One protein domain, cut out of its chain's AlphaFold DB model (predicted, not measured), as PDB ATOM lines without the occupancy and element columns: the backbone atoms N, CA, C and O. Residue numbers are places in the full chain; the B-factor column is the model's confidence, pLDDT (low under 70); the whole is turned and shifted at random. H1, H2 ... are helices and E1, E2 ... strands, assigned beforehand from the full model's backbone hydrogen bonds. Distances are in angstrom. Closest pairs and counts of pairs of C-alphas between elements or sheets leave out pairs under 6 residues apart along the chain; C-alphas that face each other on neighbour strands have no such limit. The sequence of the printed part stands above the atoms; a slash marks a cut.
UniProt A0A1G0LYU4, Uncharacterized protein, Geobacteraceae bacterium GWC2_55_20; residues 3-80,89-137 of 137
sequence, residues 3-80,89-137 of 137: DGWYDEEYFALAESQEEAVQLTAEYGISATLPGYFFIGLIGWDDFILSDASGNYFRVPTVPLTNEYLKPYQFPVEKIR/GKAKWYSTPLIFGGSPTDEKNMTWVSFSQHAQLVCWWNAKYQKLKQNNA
ATOM      1  N   ASP A   3      25.566  45.128   0.870       93.12
ATOM      2  CA  ASP A   3      26.066  43.816   1.246       93.12
ATOM      3  C   ASP A   3      26.005  42.776   0.116       93.12
ATOM      4  O   ASP A   3      25.159  42.839  -0.775       93.12
ATOM      5  N   GLY A   4      26.953  41.836   0.119       92.94
ATOM      6  CA  GLY A   4      27.074  40.806  -0.910       92.94
ATOM      7  C   GLY A   4      28.393  40.033  -0.869       92.94
ATOM      8  O   GLY A   4      29.276  40.301  -0.054       92.94
ATOM      9  N   TRP A   5      28.524  39.060  -1.769       92.31
ATOM     10  CA  TRP A   5      29.693  38.185  -1.874       92.31
ATOM     11  C   TRP A   5      30.803  38.799  -2.723       92.31
ATOM     12  O   TRP A   5      30.549  39.358  -3.787       92.31
ATOM     13  N   TYR A   6      32.046  38.633  -2.284       92.50
ATOM     14  CA  TYR A   6      33.242  38.893  -3.075       92.50
ATOM     15  C   TYR A   6      34.341  37.909  -2.658       92.50
ATOM     16  O   TYR A   6      34.688  37.852  -1.484       92.50
ATOM     17  N   ASP A   7      34.882  37.151  -3.616       88.44
ATOM     18  CA  ASP A   7      35.994  36.206  -3.400       88.44
ATOM     19  C   ASP A   7      35.777  35.263  -2.192       88.44
ATOM     20  O   ASP A   7      36.579  35.206  -1.267       88.44
ATOM     21  N   GLU A   8      34.631  34.568  -2.178       88.88
ATOM     22  CA  GLU A   8      34.185  33.633  -1.121       88.88
ATOM     23  C   GLU A   8      33.879  34.245   0.256       88.88
ATOM     24  O   GLU A   8      33.349  33.555   1.128       88.88
ATOM     25  N   GLU A   9      34.130  35.537   0.460       91.06
ATOM     26  CA  GLU A   9      33.762  36.247   1.679       91.06
ATOM     27  C   GLU A   9      32.512  37.107   1.466       91.06
ATOM     28  O   GLU A   9      32.257  37.655   0.390       91.06
ATOM     29  N   TYR A  10      31.700  37.220   2.516       91.50
ATOM     30  CA  TYR A  10      30.550  38.113   2.512       91.50
ATOM     31  C   TYR A  10      30.917  39.440   3.162       91.50
ATOM     32  O   TYR A  10      31.443  39.470   4.279       91.50
ATOM     33  N   PHE A  11      30.601  40.526   2.472       94.31
ATOM     34  CA  PHE A  11      30.877  41.885   2.901       94.31
ATOM     35  C   PHE A  11      29.575  42.631   3.162       94.31
ATOM     36  O   PHE A  11      28.592  42.439   2.454       94.31
ATOM     37  N   ALA A  12      29.590  43.522   4.148       94.12
ATOM     38  CA  ALA A  12      28.555  44.532   4.335       94.12
ATOM     39  C   ALA A  12      29.237  45.880   4.568       94.12
ATOM     40  O   ALA A  12      29.845  46.092   5.614       94.12
ATOM     41  N   LEU A  13      29.199  46.763   3.576       95.06
ATOM     42  CA  LEU A  13      29.969  48.004   3.550       95.06
ATOM     43  C   LEU A  13      29.070  49.220   3.776       95.06
ATOM     44  O   LEU A  13      27.912  49.239   3.348       95.06
ATOM     45  N   ALA A  14      29.620  50.252   4.411       94.50
ATOM     46  CA  ALA A  14      28.997  51.568   4.429       94.50
ATOM     47  C   ALA A  14      28.973  52.157   3.007       94.50
ATOM     48  O   ALA A  14      29.957  52.086   2.271       94.50
ATOM     49  N   GLU A  15      27.844  52.736   2.615       90.88
ATOM     50  CA  GLU A  15      27.611  53.281   1.274       90.88
ATOM     51  C   GLU A  15      28.035  54.743   1.146       90.88
ATOM     52  O   GLU A  15      28.292  55.223   0.041       90.88
ATOM     53  N   SER A  16      28.115  55.456   2.267       92.50
ATOM     54  CA  SER A  16      28.543  56.849   2.312       92.50
ATOM     55  C   SER A  16      29.377  57.140   3.555       92.50
ATOM     56  O   SER A  16      29.402  56.373   4.521       92.50
ATOM     57  N   GLN A  17      30.060  58.283   3.537       91.12
ATOM     58  CA  GLN A  17      30.828  58.753   4.684       91.12
ATOM     59  C   GLN A  17      29.919  59.074   5.881       91.12
ATOM     60  O   GLN A  17      30.285  58.796   7.020       91.12
ATOM     61  N   GLU A  18      28.728  59.623   5.642       94.75
ATOM     62  CA  GLU A  18      27.737  59.896   6.686       94.75
ATOM     63  C   GLU A  18      27.267  58.600   7.351       94.75
ATOM     64  O   GLU A  18      27.225  58.523   8.580       94.75
ATOM     65  N   GLU A  19      26.984  57.565   6.551       94.75
ATOM     66  CA  GLU A  19      26.626  56.246   7.074       94.75
ATOM     67  C   GLU A  19      27.781  55.640   7.883       94.75
ATOM     68  O   GLU A  19      27.565  55.149   8.989       94.75
ATOM     69  N   ALA A  20      29.018  55.731   7.389       94.75
ATOM     70  CA  ALA A  20      30.197  55.265   8.115       94.75
ATOM     71  C   ALA A  20      30.339  55.949   9.487       94.75
ATOM     72  O   ALA A  20      30.592  55.284  10.496       94.75
ATOM     73  N   VAL A  21      30.132  57.269   9.562       95.00
ATOM     74  CA  VAL A  21      30.164  58.025  10.826       95.00
ATOM     75  C   VAL A  21      29.056  57.566  11.773       95.00
ATOM     76  O   VAL A  21      29.322  57.328  12.954       95.00
ATOM     77  N   GLN A  22      27.834  57.397  11.264       95.88
ATOM     78  CA  GLN A  22      26.708  56.907  12.054       95.88
ATOM     79  C   GLN A  22      26.990  55.506  12.616       95.88
ATOM     80  O   GLN A  22      26.891  55.298  13.824       95.88
ATOM     81  N   LEU A  23      27.429  54.568  11.774       96.31
ATOM     82  CA  LEU A  23      27.749  53.197  12.176       96.31
ATOM     83  C   LEU A  23      28.915  53.138  13.167       96.31
ATOM     84  O   LEU A  23      28.884  52.353  14.111       96.31
ATOM     85  N   THR A  24      29.914  54.012  13.019       97.12
ATOM     86  CA  THR A  24      31.016  54.133  13.991       97.12
ATOM     87  C   THR A  24      30.486  54.449  15.395       97.12
ATOM     88  O   THR A  24      30.954  53.875  16.383       97.12
ATOM     89  N   ALA A  25      29.486  55.332  15.493       95.81
ATOM     90  CA  ALA A  25      28.838  55.659  16.758       95.81
ATOM     91  C   ALA A  25      27.931  54.522  17.260       95.81
ATOM     92  O   ALA A  25      28.013  54.157  18.433       95.81
ATOM     93  N   GLU A  26      27.106  53.934  16.389       95.88
ATOM     94  CA  GLU A  26      26.157  52.867  16.746       95.88
ATOM     95  C   GLU A  26      26.843  51.602  17.274       95.88
ATOM     96  O   GLU A  26      26.378  51.005  18.247       95.88
ATOM     97  N   TYR A  27      27.976  51.223  16.679       96.38
ATOM     98  CA  TYR A  27      28.793  50.093  17.127       96.38
ATOM     99  C   TYR A  27      29.701  50.422  18.324       96.38
ATOM    100  O   TYR A  27      30.464  49.566  18.774       96.38
ATOM    101  N   GLY A  28      29.663  51.653  18.847       95.19
ATOM    102  CA  GLY A  28      30.492  52.066  19.982       95.19
ATOM    103  C   GLY A  28      31.997  52.088  19.678       95.19
ATOM    104  O   GLY A  28      32.816  52.082  20.605       95.19
ATOM    105  N   ILE A  29      32.376  52.128  18.395       96.62
ATOM    106  CA  ILE A  29      33.776  52.124  17.952       96.62
ATOM    107  C   ILE A  29      34.472  53.387  18.445       96.62
ATOM    108  O   ILE A  29      35.546  53.280  19.028       96.62
ATOM    109  N   SER A  30      33.831  54.556  18.349       93.69
ATOM    110  CA  SER A  30      34.412  55.829  18.805       93.69
ATOM    111  C   SER A  30      34.868  55.807  20.267       93.69
ATOM    112  O   SER A  30      35.863  56.436  20.616       93.69
ATOM    113  N   ALA A  31      34.135  55.094  21.129       91.69
ATOM    114  CA  ALA A  31      34.459  54.984  22.549       91.69
ATOM    115  C   ALA A  31      35.532  53.921  22.826       91.69
ATOM    116  O   ALA A  31      36.306  54.057  23.772       91.69
ATOM    117  N   THR A  32      35.568  52.860  22.017       92.12
ATOM    118  CA  THR A  32      36.399  51.674  22.271       92.12
ATOM    119  C   THR A  32      37.750  51.741  21.558       92.12
ATOM    120  O   THR A  32      38.766  51.332  22.118       92.12
ATOM    121  N   LEU A  33      37.772  52.282  20.338       94.62
ATOM    122  CA  LEU A  33      38.945  52.489  19.489       94.62
ATOM    123  C   LEU A  33      38.926  53.920  18.921       94.62
ATOM    124  O   LEU A  33      38.581  54.126  17.755       94.62
ATOM    125  N   PRO A  34      39.287  54.933  19.731       94.19
ATOM    126  CA  PRO A  34      39.337  56.315  19.266       94.19
ATOM    127  C   PRO A  34      40.279  56.473  18.064       94.19
ATOM    128  O   PRO A  34      41.391  55.950  18.072       94.19
ATOM    129  N   GLY A  35      39.845  57.228  17.052       93.94
ATOM    130  CA  GLY A  35      40.621  57.477  15.828       93.94
ATOM    131  C   GLY A  35      40.367  56.488  14.687       93.94
ATOM    132  O   GLY A  35      40.916  56.684  13.603       93.94
ATOM    133  N   TYR A  36      39.517  55.481  14.906       96.56
ATOM    134  CA  TYR A  36      39.079  54.537  13.881       96.56
ATOM    135  C   TYR A  36      37.618  54.765  13.490       96.56
ATOM    136  O   TYR A  36      36.781  55.101  14.328       96.56
ATOM    137  N   PHE A  37      37.317  54.531  12.215       95.62
ATOM    138  CA  PHE A  37      35.987  54.678  11.626       95.62
ATOM    139  C   PHE A  37      35.555  53.380  10.948       95.62
ATOM    140  O   PHE A  37      36.378  52.668  10.373       95.62
ATOM    141  N   PHE A  38      34.262  53.078  11.014       97.06
ATOM    142  CA  PHE A  38      33.654  51.912  10.385       97.06
ATOM    143  C   PHE A  38      33.712  52.015   8.857       97.06
ATOM    144  O   PHE A  38      33.308  53.025   8.288       97.06
ATOM    145  N   ILE A  39      34.166  50.951   8.196       96.62
ATOM    146  CA  ILE A  39      34.089  50.788   6.735       96.62
ATOM    147  C   ILE A  39      33.091  49.691   6.376       96.62
ATOM    148  O   ILE A  39      32.323  49.834   5.425       96.62
ATOM    149  N   GLY A  40      33.081  48.599   7.138       95.44
ATOM    150  CA  GLY A  40      32.201  47.477   6.864       95.44
ATOM    151  C   GLY A  40      32.393  46.298   7.802       95.44
ATOM    152  O   GLY A  40      33.155  46.350   8.767       95.44
ATOM    153  N   LEU A  41      31.710  45.214   7.464       95.19
ATOM    154  CA  LEU A  41      31.880  43.883   8.021       95.19
ATOM    155  C   LEU A  41      32.418  42.943   6.947       95.19
ATOM    156  O   LEU A  41      32.083  43.084   5.769       95.19
ATOM    157  N   ILE A  42      33.211  41.971   7.379       94.00
ATOM    158  CA  ILE A  42      33.743  40.894   6.549       94.00
ATOM    159  C   ILE A  42      33.539  39.564   7.254       94.00
ATOM    160  O   ILE A  42      33.833  39.425   8.442       94.00
ATOM    161  N   GLY A  43      32.965  38.596   6.540       89.56
ATOM    162  CA  GLY A  43      32.654  37.288   7.111       89.56
ATOM    163  C   GLY A  43      31.751  37.362   8.345       89.56
ATOM    164  O   GLY A  43      31.781  36.446   9.159       89.56
ATOM    165  N   TRP A  44      30.953  38.433   8.475       83.88
ATOM    166  CA  TRP A  44      29.980  38.699   9.549       83.88
ATOM    167  C   TRP A  44      30.553  39.037  10.928       83.88
ATOM    168  O   TRP A  44      29.945  39.825  11.647       83.88
ATOM    169  N   ASP A  45      31.712  38.489  11.282       86.88
ATOM    170  CA  ASP A  45      32.252  38.564  12.643       86.88
ATOM    171  C   ASP A  45      33.394  39.563  12.818       86.88
ATOM    172  O   ASP A  45      33.746  39.875  13.958       86.88
ATOM    173  N   ASP A  46      33.952  40.096  11.731       95.00
ATOM    174  CA  ASP A  46      35.050  41.056  11.784       95.00
ATOM    175  C   ASP A  46      34.639  42.409  11.204       95.00
ATOM    176  O   ASP A  46      34.027  42.504  10.139       95.00
ATOM    177  N   PHE A  47      35.040  43.475  11.891       97.19
ATOM    178  CA  PHE A  47      34.992  44.825  11.359       97.19
ATOM    179  C   PHE A  47      36.152  45.076  10.405       97.19
ATOM    180  O   PHE A  47      37.295  44.703  10.678       97.19
ATOM    181  N   ILE A  48      35.855  45.821   9.346       97.12
ATOM    182  CA  ILE A  48      36.825  46.583   8.570       97.12
ATOM    183  C   ILE A  48      36.745  48.027   9.063       97.12
ATOM    184  O   ILE A  48      35.681  48.649   9.013       97.12
ATOM    185  N   LEU A  49      37.869  48.560   9.528       97.38
ATOM    186  CA  LEU A  49      38.001  49.935  10.002       97.38
ATOM    187  C   LEU A  49      39.010  50.702   9.147       97.38
ATOM    188  O   LEU A  49      39.903  50.098   8.557       97.38
ATOM    189  N   SER A  50      38.902  52.027   9.128       96.50
ATOM    190  CA  SER A  50      39.935  52.927   8.605       96.50
ATOM    191  C   SER A  50      40.431  53.856   9.701       96.50
ATOM    192  O   SER A  50      39.649  54.292  10.545       96.50
ATOM    193  N   ASP A  51      41.716  54.197   9.663       95.50
ATOM    194  CA  ASP A  51      42.251  55.336  10.409       95.50
ATOM    195  C   ASP A  51      42.105  56.650   9.610       95.50
ATOM    196  O   ASP A  51      41.642  56.664   8.465       95.50
ATOM    197  N   ALA A  52      42.524  57.766  10.212       91.88
ATOM    198  CA  ALA A  52      42.530  59.086   9.574       91.88
ATOM    199  C   ALA A  52      43.544  59.237   8.419       91.88
ATOM    200  O   ALA A  52      43.471  60.207   7.669       91.88
ATOM    201  N   SER A  53      44.491  58.305   8.277       93.88
ATOM    202  CA  SER A  53      45.462  58.277   7.176       93.88
ATOM    203  C   SER A  53      44.958  57.458   5.980       93.88
ATOM    204  O   SER A  53      45.645  57.388   4.964       93.88
ATOM    205  N   GLY A  54      43.775  56.843   6.090       91.25
ATOM    206  CA  GLY A  54      43.193  55.982   5.061       91.25
ATOM    207  C   GLY A  54      43.728  54.549   5.071       91.25
ATOM    208  O   GLY A  54      43.506  53.817   4.109       91.25
ATOM    209  N   ASN A  55      44.440  54.130   6.123       95.25
ATOM    210  CA  ASN A  55      44.869  52.741   6.254       95.25
ATOM    211  C   ASN A  55      43.717  51.886   6.778       95.25
ATOM    212  O   ASN A  55      43.032  52.275   7.726       95.25
ATOM    213  N   TYR A  56      43.566  50.689   6.214       96.62
ATOM    214  CA  TYR A  56      42.535  49.748   6.629       96.62
ATOM    215  C   TYR A  56      43.040  48.751   7.667       96.62
ATOM    216  O   TYR A  56      44.183  48.285   7.633       96.62
ATOM    217  N   PHE A  57      42.141  48.383   8.569       97.56
ATOM    218  CA  PHE A  57      42.385  47.435   9.642       97.56
ATOM    219  C   PHE A  57      41.228  46.453   9.754       97.56
ATOM    220  O   PHE A  57      40.084  46.784   9.451       97.56
ATOM    221  N   ARG A  58      41.536  45.248  10.229       96.69
ATOM    222  CA  ARG A  58      40.567  44.217  10.595       96.69
ATOM    223  C   ARG A  58      40.628  43.987  12.099       96.69
ATOM    224  O   ARG A  58      41.717  43.939  12.677       96.69
ATOM    225  N   VAL A  59      39.468  43.857  12.732       96.56
ATOM    226  CA  VAL A  59      39.341  43.541  14.161       96.56
ATOM    227  C   VAL A  59      38.062  42.738  14.396       96.56
ATOM    228  O   VAL A  59      37.054  43.041  13.757       96.56
ATOM    229  N   PRO A  60      38.055  41.756  15.313       95.44
ATOM    230  CA  PRO A  60      36.827  41.079  15.700       95.44
ATOM    231  C   PRO A  60      35.770  42.056  16.198       95.44
ATOM    232  O   PRO A  60      36.066  42.996  16.942       95.44
ATOM    233  N   THR A  61      34.515  41.797  15.846       94.88
ATOM    234  CA  THR A  61      33.368  42.502  16.425       94.88
ATOM    235  C   THR A  61      33.325  42.303  17.938       94.88
ATOM    236  O   THR A  61      33.040  43.242  18.680       94.88
ATOM    237  N   VAL A  62      33.691  41.106  18.414       93.69
ATOM    238  CA  VAL A  62      33.907  40.801  19.830       93.69
ATOM    239  C   VAL A  62      35.128  39.878  19.985       93.69
ATOM    240  O   VAL A  62      35.082  38.739  19.519       93.69
ATOM    241  N   PRO A  63      36.193  40.292  20.696       94.25
ATOM    242  CA  PRO A  63      36.353  41.566  21.397       94.25
ATOM    243  C   PRO A  63      36.886  42.694  20.493       94.25
ATOM    244  O   PRO A  63      37.947  42.579  19.880       94.25
ATOM    245  N   LEU A  64      36.210  43.839  20.524       95.00
ATOM    246  CA  LEU A  64      36.639  45.083  19.898       95.00
ATOM    247  C   LEU A  64      37.709  45.747  20.772       95.00
ATOM    248  O   LEU A  64      37.396  46.463  21.720       95.00
ATOM    249  N   THR A  65      38.989  45.477  20.509       93.12
ATOM    250  CA  THR A  65      40.107  46.093  21.249       93.12
ATOM    251  C   THR A  65      41.345  46.265  20.370       93.12
ATOM    252  O   THR A  65      41.537  45.513  19.417       93.12
ATOM    253  N   ASN A  66      42.224  47.210  20.733       91.81
ATOM    254  CA  ASN A  66      43.488  47.463  20.024       91.81
ATOM    255  C   ASN A  66      44.399  46.226  19.952       91.81
ATOM    256  O   ASN A  66      45.182  46.099  19.023       91.81
ATOM    257  N   GLU A  67      44.286  45.307  20.914       92.75
ATOM    258  CA  GLU A  67      45.078  44.070  20.982       92.75
ATOM    259  C   GLU A  67      44.858  43.155  19.766       92.75
ATOM    260  O   GLU A  67      45.779  42.468  19.329       92.75
ATOM    261  N   TYR A  68      43.649  43.175  19.195       93.69
ATOM    262  CA  TYR A  68      43.280  42.346  18.045       93.69
ATOM    263  C   TYR A  68      43.212  43.126  16.732       93.69
ATOM    264  O   TYR A  68      42.903  42.537  15.696       93.69
ATOM    265  N   LEU A  69      43.506  44.426  16.758       95.75
ATOM    266  CA  LEU A  69      43.513  45.262  15.570       95.75
ATOM    267  C   LEU A  69      44.721  44.909  14.694       95.75
ATOM    268  O   LEU A  69      45.869  44.993  15.131       95.75
ATOM    269  N   LYS A  70      44.471  44.519  13.442       96.25
ATOM    270  CA  LYS A  70      45.515  44.124  12.488       96.25
ATOM    271  C   LYS A  70      45.397  44.926  11.196       96.25
ATOM    272  O   LYS A  70      44.277  45.110  10.727       96.25
ATOM    273  N   PRO A  71      46.509  45.379  10.586       96.50
ATOM    274  CA  PRO A  71      46.474  45.964   9.249       96.50
ATOM    275  C   PRO A  71      45.814  45.012   8.253       96.50
ATOM    276  O   PRO A  71      46.032  43.800   8.308       96.50
ATOM    277  N   TYR A  72      45.023  45.562   7.338       94.94
ATOM    278  CA  TYR A  72      44.281  44.790   6.356       94.94
ATOM    279  C   TYR A  72      44.413  45.413   4.969       94.94
ATOM    280  O   TYR A  72      44.254  46.618   4.794       94.94
ATOM    281  N   GLN A  73      44.708  44.589   3.965       91.56
ATOM    282  CA  GLN A  73      44.741  45.027   2.571       91.56
ATOM    283  C   GLN A  73      43.337  44.916   1.982       91.56
ATOM    284  O   GLN A  73      42.995  43.931   1.335       91.56
ATOM    285  N   PHE A  74      42.506  45.922   2.247       87.06
ATOM    286  CA  PHE A  74      41.136  45.946   1.753       87.06
ATOM    287  C   PHE A  74      41.099  46.259   0.242       87.06
ATOM    288  O   PHE A  74      41.630  47.295  -0.171       87.06
ATOM    289  N   PRO A  75      40.475  45.417  -0.609       86.44
ATOM    290  CA  PRO A  75      40.477  45.590  -2.064       86.44
ATOM    291  C   PRO A  75      39.449  46.632  -2.546       86.44
ATOM    292  O   PRO A  75      38.654  46.360  -3.447       86.44
ATOM    293  N   VAL A  76      39.474  47.843  -1.976       79.00
ATOM    294  CA  VAL A  76      38.478  48.908  -2.208       79.00
ATOM    295  C   VAL A  76      38.245  49.219  -3.694       79.00
ATOM    296  O   VAL A  76      37.111  49.422  -4.113       79.00
ATOM    297  N   GLU A  77      39.294  49.193  -4.521       75.06
ATOM    298  CA  GLU A  77      39.204  49.517  -5.954       75.06
ATOM    299  C   GLU A  77      38.630  48.380  -6.813       75.06
ATOM    300  O   GLU A  77      38.184  48.606  -7.940       75.06
ATOM    301  N   LYS A  78      38.666  47.141  -6.310       78.00
ATOM    302  CA  LYS A  78      38.296  45.934  -7.067       78.00
ATOM    303  C   LYS A  78      36.984  45.319  -6.609       78.00
ATOM    304  O   LYS A  78      36.455  44.457  -7.312       78.00
ATOM    305  N   ILE A  79      36.472  45.730  -5.452       83.75
ATOM    306  CA  ILE A  79      35.312  45.092  -4.853       83.75
ATOM    307  C   ILE A  79      34.057  45.364  -5.691       83.75
ATOM    308  O   ILE A  79      33.607  46.495  -5.879       83.75
ATOM    309  N   ARG A  80      33.497  44.289  -6.237       86.62
ATOM    310  CA  ARG A  80      32.193  44.267  -6.897       86.62
ATOM    311  C   ARG A  80      31.416  43.129  -6.271       86.62
ATOM    312  O   ARG A  80      31.610  41.981  -6.648       86.62
ATOM    313  N   GLY A  89      20.619  42.434   4.056       84.00
ATOM    314  CA  GLY A  89      20.097  43.223   5.173       84.00
ATOM    315  C   GLY A  89      20.189  42.553   6.546       84.00
ATOM    316  O   GLY A  89      19.666  43.092   7.529       84.00
ATOM    317  N   LYS A  90      20.832  41.386   6.643       88.38
ATOM    318  CA  LYS A  90      20.997  40.657   7.903       88.38
ATOM    319  C   LYS A  90      22.423  40.163   8.077       88.38
ATOM    320  O   LYS A  90      23.058  39.715   7.135       88.38
ATOM    321  N   ALA A  91      22.892  40.181   9.316       85.38
ATOM    322  CA  ALA A  91      24.156  39.597   9.717       85.38
ATOM    323  C   ALA A  91      23.926  38.225  10.350       85.38
ATOM    324  O   ALA A  91      22.986  38.019  11.129       85.38
ATOM    325  N   LYS A  92      24.812  37.285  10.031       87.69
ATOM    326  CA  LYS A  92      24.953  36.052  10.800       87.69
ATOM    327  C   LYS A  92      25.597  36.398  12.141       87.69
ATOM    328  O   LYS A  92      26.590  37.111  12.167       87.69
ATOM    329  N   TRP A  93      25.042  35.899  13.239       88.25
ATOM    330  CA  TRP A  93      25.528  36.202  14.582       88.25
ATOM    331  C   TRP A  93      25.659  34.947  15.438       88.25
ATOM    332  O   TRP A  93      24.766  34.092  15.428       88.25
ATOM    333  N   TYR A  94      26.731  34.878  16.233       85.31
ATOM    334  CA  TYR A  94      26.869  33.866  17.273       85.31
ATOM    335  C   TYR A  94      26.252  34.329  18.592       85.31
ATOM    336  O   TYR A  94      26.767  35.238  19.242       85.31
ATOM    337  N   SER A  95      25.183  33.663  19.037       85.12
ATOM    338  CA  SER A  95      24.475  33.965  20.291       85.12
ATOM    339  C   SER A  95      25.432  34.108  21.480       85.12
ATOM    340  O   SER A  95      25.272  35.015  22.296       85.12
ATOM    341  N   THR A  96      26.458  33.256  21.535       86.38
ATOM    342  CA  THR A  96      27.624  33.364  22.413       86.38
ATOM    343  C   THR A  96      28.884  33.511  21.554       86.38
ATOM    344  O   THR A  96      29.195  32.584  20.799       86.38
ATOM    345  N   PRO A  97      29.639  34.621  21.662       83.81
ATOM    346  CA  PRO A  97      30.889  34.783  20.927       83.81
ATOM    347  C   PRO A  97      31.950  33.760  21.355       83.81
ATOM    348  O   PRO A  97      31.976  33.305  22.502       83.81
ATOM    349  N   LEU A  98      32.874  33.443  20.445       83.75
ATOM    350  CA  LEU A  98      33.896  32.403  20.640       83.75
ATOM    351  C   LEU A  98      34.780  32.648  21.868       83.75
ATOM    352  O   LEU A  98      35.056  31.726  22.632       83.75
ATOM    353  N   ILE A  99      35.155  33.906  22.118       84.00
ATOM    354  CA  ILE A  99      35.965  34.291  23.285       84.00
ATOM    355  C   ILE A  99      35.256  34.020  24.628       84.00
ATOM    356  O   ILE A  99      35.900  33.939  25.669       84.00
ATOM    357  N   PHE A 100      33.932  33.843  24.614       83.25
ATOM    358  CA  PHE A 100      33.123  33.473  25.777       83.25
ATOM    359  C   PHE A 100      32.782  31.973  25.823       83.25
ATOM    360  O   PHE A 100      31.913  31.571  26.594       83.25
ATOM    361  N   GLY A 101      33.452  31.144  25.015       83.38
ATOM    362  CA  GLY A 101      33.234  29.696  24.960       83.38
ATOM    363  C   GLY A 101      32.102  29.261  24.027       83.38
ATOM    364  O   GLY A 101      31.665  28.114  24.099       83.38
ATOM    365  N   GLY A 102      31.614  30.155  23.162       82.31
ATOM    366  CA  GLY A 102      30.681  29.785  22.100       82.31
ATOM    367  C   GLY A 102      31.318  28.850  21.071       82.31
ATOM    368  O   GLY A 102      32.523  28.908  20.832       82.31
ATOM    369  N   SER A 103      30.501  28.004  20.439       80.69
ATOM    370  CA  SER A 103      30.945  27.119  19.358       80.69
ATOM    371  C   SER A 103      30.510  27.665  17.993       80.69
ATOM    372  O   SER A 103      29.336  28.021  17.851       80.69
ATOM    373  N   PRO A 104      31.399  27.710  16.979       79.56
ATOM    374  CA  PRO A 104      31.042  28.126  15.622       79.56
ATOM    375  C   PRO A 104      30.348  27.012  14.825       79.56
ATOM    376  O   PRO A 104      29.778  27.279  13.770       79.56
ATOM    377  N   THR A 105      30.410  25.765  15.305       83.44
ATOM    378  CA  THR A 105      29.797  24.593  14.660       83.44
ATOM    379  C   THR A 105      28.482  24.180  15.316       83.44
ATOM    380  O   THR A 105      27.858  23.220  14.872       83.44
ATOM    381  N   ASP A 106      28.079  24.847  16.399       83.81
ATOM    382  CA  ASP A 106      26.781  24.619  17.024       83.81
ATOM    383  C   ASP A 106      25.736  25.508  16.353       83.81
ATOM    384  O   ASP A 106      25.693  26.717  16.580       83.81
ATOM    385  N   GLU A 107      24.866  24.899  15.550       80.44
ATOM    386  CA  GLU A 107      23.774  25.601  14.871       80.44
ATOM    387  C   GLU A 107      22.851  26.338  15.852       80.44
ATOM    388  O   GLU A 107      22.290  27.376  15.509       80.44
ATOM    389  N   LYS A 108      22.725  25.867  17.103       86.38
ATOM    390  CA  LYS A 108      21.928  26.550  18.137       86.38
ATOM    391  C   LYS A 108      22.588  27.830  18.638       86.38
ATOM    392  O   LYS A 108      21.913  28.695  19.195       86.38
ATOM    393  N   ASN A 109      23.899  27.953  18.449       84.50
ATOM    394  CA  ASN A 109      24.653  29.154  18.764       84.50
ATOM    395  C   ASN A 109      24.614  30.169  17.617       84.50
ATOM    396  O   ASN A 109      25.288  31.185  17.710       84.50
ATOM    397  N   MET A 110      23.852  29.929  16.546       86.62
ATOM    398  CA  MET A 110      23.816  30.788  15.365       86.62
ATOM    399  C   MET A 110      22.413  31.334  15.130       86.62
ATOM    400  O   MET A 110      21.419  30.615  15.195       86.62
ATOM    401  N   THR A 111      22.330  32.621  14.819       90.06
ATOM    402  CA  THR A 111      21.074  33.279  14.466       90.06
ATOM    403  C   THR A 111      21.302  34.337  13.393       90.06
ATOM    404  O   THR A 111      22.425  34.786  13.166       90.06
ATOM    405  N   TRP A 112      20.227  34.726  12.717       91.06
ATOM    406  CA  TRP A 112      20.223  35.835  11.772       91.06
ATOM    407  C   TRP A 112      19.588  37.053  12.432       91.06
ATOM    408  O   TRP A 112      18.481  36.964  12.960       91.06
ATOM    409  N   VAL A 113      20.274  38.189  12.373       92.44
ATOM    410  CA  VAL A 113      19.832  39.450  12.983       92.44
ATOM    411  C   VAL A 113      19.934  40.586  11.977       92.44
ATOM    412  O   VAL A 113      20.749  40.527  11.061       92.44
ATOM    413  N   SER A 114      19.131  41.640  12.127       92.62
ATOM    414  CA  SER A 114      19.355  42.865  11.350       92.62
ATOM    415  C   SER A 114      20.686  43.514  11.744       92.62
ATOM    416  O   SER A 114      21.184  43.306  12.851       92.62
ATOM    417  N   PHE A 115      21.243  44.372  10.891       91.19
ATOM    418  CA  PHE A 115      22.459  45.118  11.239       91.19
ATOM    419  C   PHE A 115      22.291  46.025  12.469       91.19
ATOM    420  O   PHE A 115      23.208  46.156  13.274       91.19
ATOM    421  N   SER A 116      21.094  46.578  12.679       91.69
ATOM    422  CA  SER A 116      20.785  47.352  13.887       91.69
ATOM    423  C   SER A 116      20.787  46.492  15.157       91.69
ATOM    424  O   SER A 116      21.320  46.905  16.186       91.69
ATOM    425  N   GLN A 117      20.235  45.275  15.099       93.88
ATOM    426  CA  GLN A 117      20.294  44.312  16.204       93.88
ATOM    427  C   GLN A 117      21.727  43.828  16.439       93.88
ATOM    428  O   GLN A 117      22.158  43.713  17.586       93.88
ATOM    429  N   HIS A 118      22.474  43.585  15.362       94.56
ATOM    430  CA  HIS A 118      23.885  43.228  15.414       94.56
ATOM    431  C   HIS A 118      24.698  44.285  16.176       94.56
ATOM    432  O   HIS A 118      25.403  43.939  17.121       94.56
ATOM    433  N   ALA A 119      24.523  45.575  15.867       93.50
ATOM    434  CA  ALA A 119      25.187  46.663  16.588       93.50
ATOM    435  C   ALA A 119      24.893  46.659  18.093       93.50
ATOM    436  O   ALA A 119      25.813  46.748  18.908       93.50
ATOM    437  N   GLN A 120      23.631  46.464  18.477       94.75
ATOM    438  CA  GLN A 120      23.246  46.368  19.888       94.75
ATOM    439  C   GLN A 120      23.918  45.179  20.594       94.75
ATOM    440  O   GLN A 120      24.413  45.330  21.715       94.75
ATOM    441  N   LEU A 121      23.967  44.012  19.944       94.19
ATOM    442  CA  LEU A 121      24.598  42.806  20.487       94.19
ATOM    443  C   LEU A 121      26.110  42.984  20.640       94.19
ATOM    444  O   LEU A 121      26.655  42.672  21.702       94.19
ATOM    445  N   VAL A 122      26.777  43.540  19.627       94.06
ATOM    446  CA  VAL A 122      28.213  43.835  19.658       94.06
ATOM    447  C   VAL A 122      28.551  44.797  20.799       94.06
ATOM    448  O   VAL A 122      29.457  44.519  21.590       94.06
ATOM    449  N   CYS A 123      27.796  45.887  20.947       94.88
ATOM    450  CA  CYS A 123      27.966  46.835  22.049       94.88
ATOM    451  C   CYS A 123      27.802  46.158  23.417       94.88
ATOM    452  O   CYS A 123      28.629  46.342  24.315       94.88
ATOM    453  N   TRP A 124      26.766  45.329  23.580       94.88
ATOM    454  CA  TRP A 124      26.509  44.620  24.833       94.88
ATOM    455  C   TRP A 124      27.640  43.651  25.201       94.88
ATOM    456  O   TRP A 124      28.127  43.656  26.337       94.88
ATOM    457  N   TRP A 125      28.095  42.841  24.243       94.62
ATOM    458  CA  TRP A 125      29.155  41.863  24.475       94.62
ATOM    459  C   TRP A 125      30.504  42.515  24.757       94.62
ATOM    460  O   TRP A 125      31.214  42.055  25.652       94.62
ATOM    461  N   ASN A 126      30.838  43.615  24.079       94.75
ATOM    462  CA  ASN A 126      32.047  44.375  24.390       94.75
ATOM    463  C   ASN A 126      31.979  45.025  25.773       94.75
ATOM    464  O   ASN A 126      32.946  44.935  26.529       94.75
ATOM    465  N   ALA A 127      30.833  45.582  26.172       93.25
ATOM    466  CA  ALA A 127      30.656  46.091  27.531       93.25
ATOM    467  C   ALA A 127      30.851  44.986  28.587       93.25
ATOM    468  O   ALA A 127      31.478  45.210  29.625       93.25
ATOM    469  N   LYS A 128      30.356  43.769  28.318       93.00
ATOM    470  CA  LYS A 128      30.581  42.598  29.177       93.00
ATOM    471  C   LYS A 128      32.054  42.180  29.202       93.00
ATOM    472  O   LYS A 128      32.586  41.935  30.282       93.00
ATOM    473  N   TYR A 129      32.713  42.131  28.044       92.12
ATOM    474  CA  TYR A 129      34.133  41.796  27.921       92.12
ATOM    475  C   TYR A 129      35.008  42.748  28.745       92.12
ATOM    476  O   TYR A 129      35.824  42.295  29.545       92.12
ATOM    477  N   GLN A 130      34.782  44.061  28.625       89.31
ATOM    478  CA  GLN A 130      35.539  45.073  29.366       89.31
ATOM    479  C   GLN A 130      35.367  44.935  30.883       89.31
ATOM    480  O   GLN A 130      36.354  44.979  31.615       89.31
ATOM    481  N   LYS A 131      34.141  44.685  31.367       89.75
ATOM    482  CA  LYS A 131      33.888  44.441  32.799       89.75
ATOM    483  C   LYS A 131      34.649  43.225  33.327       89.75
ATOM    484  O   LYS A 131      35.209  43.281  34.415       89.75
ATOM    485  N   LEU A 132      34.690  42.129  32.566       88.81
ATOM    486  CA  LEU A 132      35.441  40.939  32.975       88.81
ATOM    487  C   LEU A 132      36.952  41.172  32.948       88.81
ATOM    488  O   LEU A 132      37.643  40.720  33.855       88.81
ATOM    489  N   LYS A 133      37.464  41.900  31.946       84.62
ATOM    490  CA  LYS A 133      38.892  42.238  31.864       84.62
ATOM    491  C   LYS A 133      39.329  43.120  33.040       84.62
ATOM    492  O   LYS A 133      40.399  42.889  33.580       84.62
ATOM    493  N   GLN A 134      38.488  44.062  33.474       79.25
ATOM    494  CA  GLN A 134      38.745  44.907  34.649       79.25
ATOM    495  C   GLN A 134      38.705  44.135  35.974       79.25
ATOM    496  O   GLN A 134      39.497  44.425  36.857       79.25
ATOM    497  N   ASN A 135      37.818  43.146  36.117       68.94
ATOM    498  CA  ASN A 135      37.738  42.325  37.334       68.94
ATOM    499  C   ASN A 135      38.898  41.324  37.479       68.94
ATOM    500  O   ASN A 135      39.118  40.805  38.570       68.94
ATOM    501  N   ASN A 136      39.589  41.023  36.379       59.66
ATOM    502  CA  ASN A 136      40.715  40.091  36.330       59.66
ATOM    503  C   ASN A 136      42.085  40.800  36.298       59.66
ATOM    504  O   ASN A 136      43.100  40.113  36.178       59.66
ATOM    505  N   ALA A 137      42.107  42.137  36.343       52.88
ATOM    506  CA  ALA A 137      43.311  42.972  36.384       52.88
ATOM    507  C   ALA A 137      43.622  43.401  37.824       52.88
ATOM    508  O   ALA A 137      44.827  43.471  38.153       52.88
TER     509      ALA A 137
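What this domain is: This is residues 3 to 80 and 89 to 137 of the 137 residues of an uncharacterized protein of Geobacteraceae bacterium GWC2_55_20 (UniProt A0A1G0LYU4). A strongly twisted sheet of five strands, E1 to E5, has helix H1 beside E3 at the sheet's level, and a separate hairpin of E6 and E7 leads straight into the long helix H3. H3 passes close to H1 and near the short H2, and residues 131 to 137 at its far end stick out. The printed part has 127 residues with three named helices and seven named strands, in the order E1 E2 H1 H2 E3 E4 E5 E6 E7 H3; the class is mixed. Both sheets are antiparallel, the larger in the order E1 - E2 - E3 - E4 - E5. The whole is compact, with a radius of gyration of the C-alphas of 14.3 A and spans of 41 by 33 by 23 A.

How they stand to each other: Begin at E3, residues 36 to 42, and E4, residues 46 to 51, a hairpin where N 39 and O 48 are 2.9 A apart, within hydrogen-bond range. E5, residues 56 to 60, is the edge strand beyond E4, with N 49 and O 57 at 2.8 A; E3, E4 and E5 form a meander, each strand the antiparallel neighbour of the one before. On the other side of E3 find E2, residues 9 to 13, with N 41 and O 12 at 2.8 A, and then the edge strand E1, residues 3 to 6, with N 4 and O 11 at 2.9 A. H1, residues 17 to 26, is at the sheet's level, 1.9 A in height; its closest C-alphas to E3 are those of Thr 24 and Phe 38, 5.0 A. H2, residues 29 to 32, only grazes the sheet with its residues 29 to 30. H3, residues 115 to 135, is not on this sheet; it is close to H1 but not clearly touching, with the closest C-alphas, Glu 26 and Ala 119, 6.3 A apart, at a steep tilt of 47 degrees, the same way. E6, residues 90 to 94, and E7, residues 110 to 114, form a hairpin with N 91 and O 113 at 2.8 A, and E6 is apart from E5. In H1 and H3 every O i to N i+4 pair is within hydrogen-bond range; H2 is too short for one.

Where its parts are: Find C-alpha 3 at (26.066, 43.816, 1.246), where E1 begins. E3 spans 16.4 A, E4 16.1 A and H1 14.2 A. From C-alpha 115 at (22.459, 45.118, 11.239), H3 runs 30.4 A to C-alpha 135 at (37.738, 42.325, 37.334).

The domain as a whole: The C-alphas farthest apart, Arg 80 and Ala 137, are 44.7 A apart. Residues 81 to 88 are not printed, and C-alphas 80 and 89 are 17.1 A apart across the cut. The link from E6 to E7 is long, with 15 residues. The mean pLDDT of the printed part is 90.5; residues 135 to 137 are under 70.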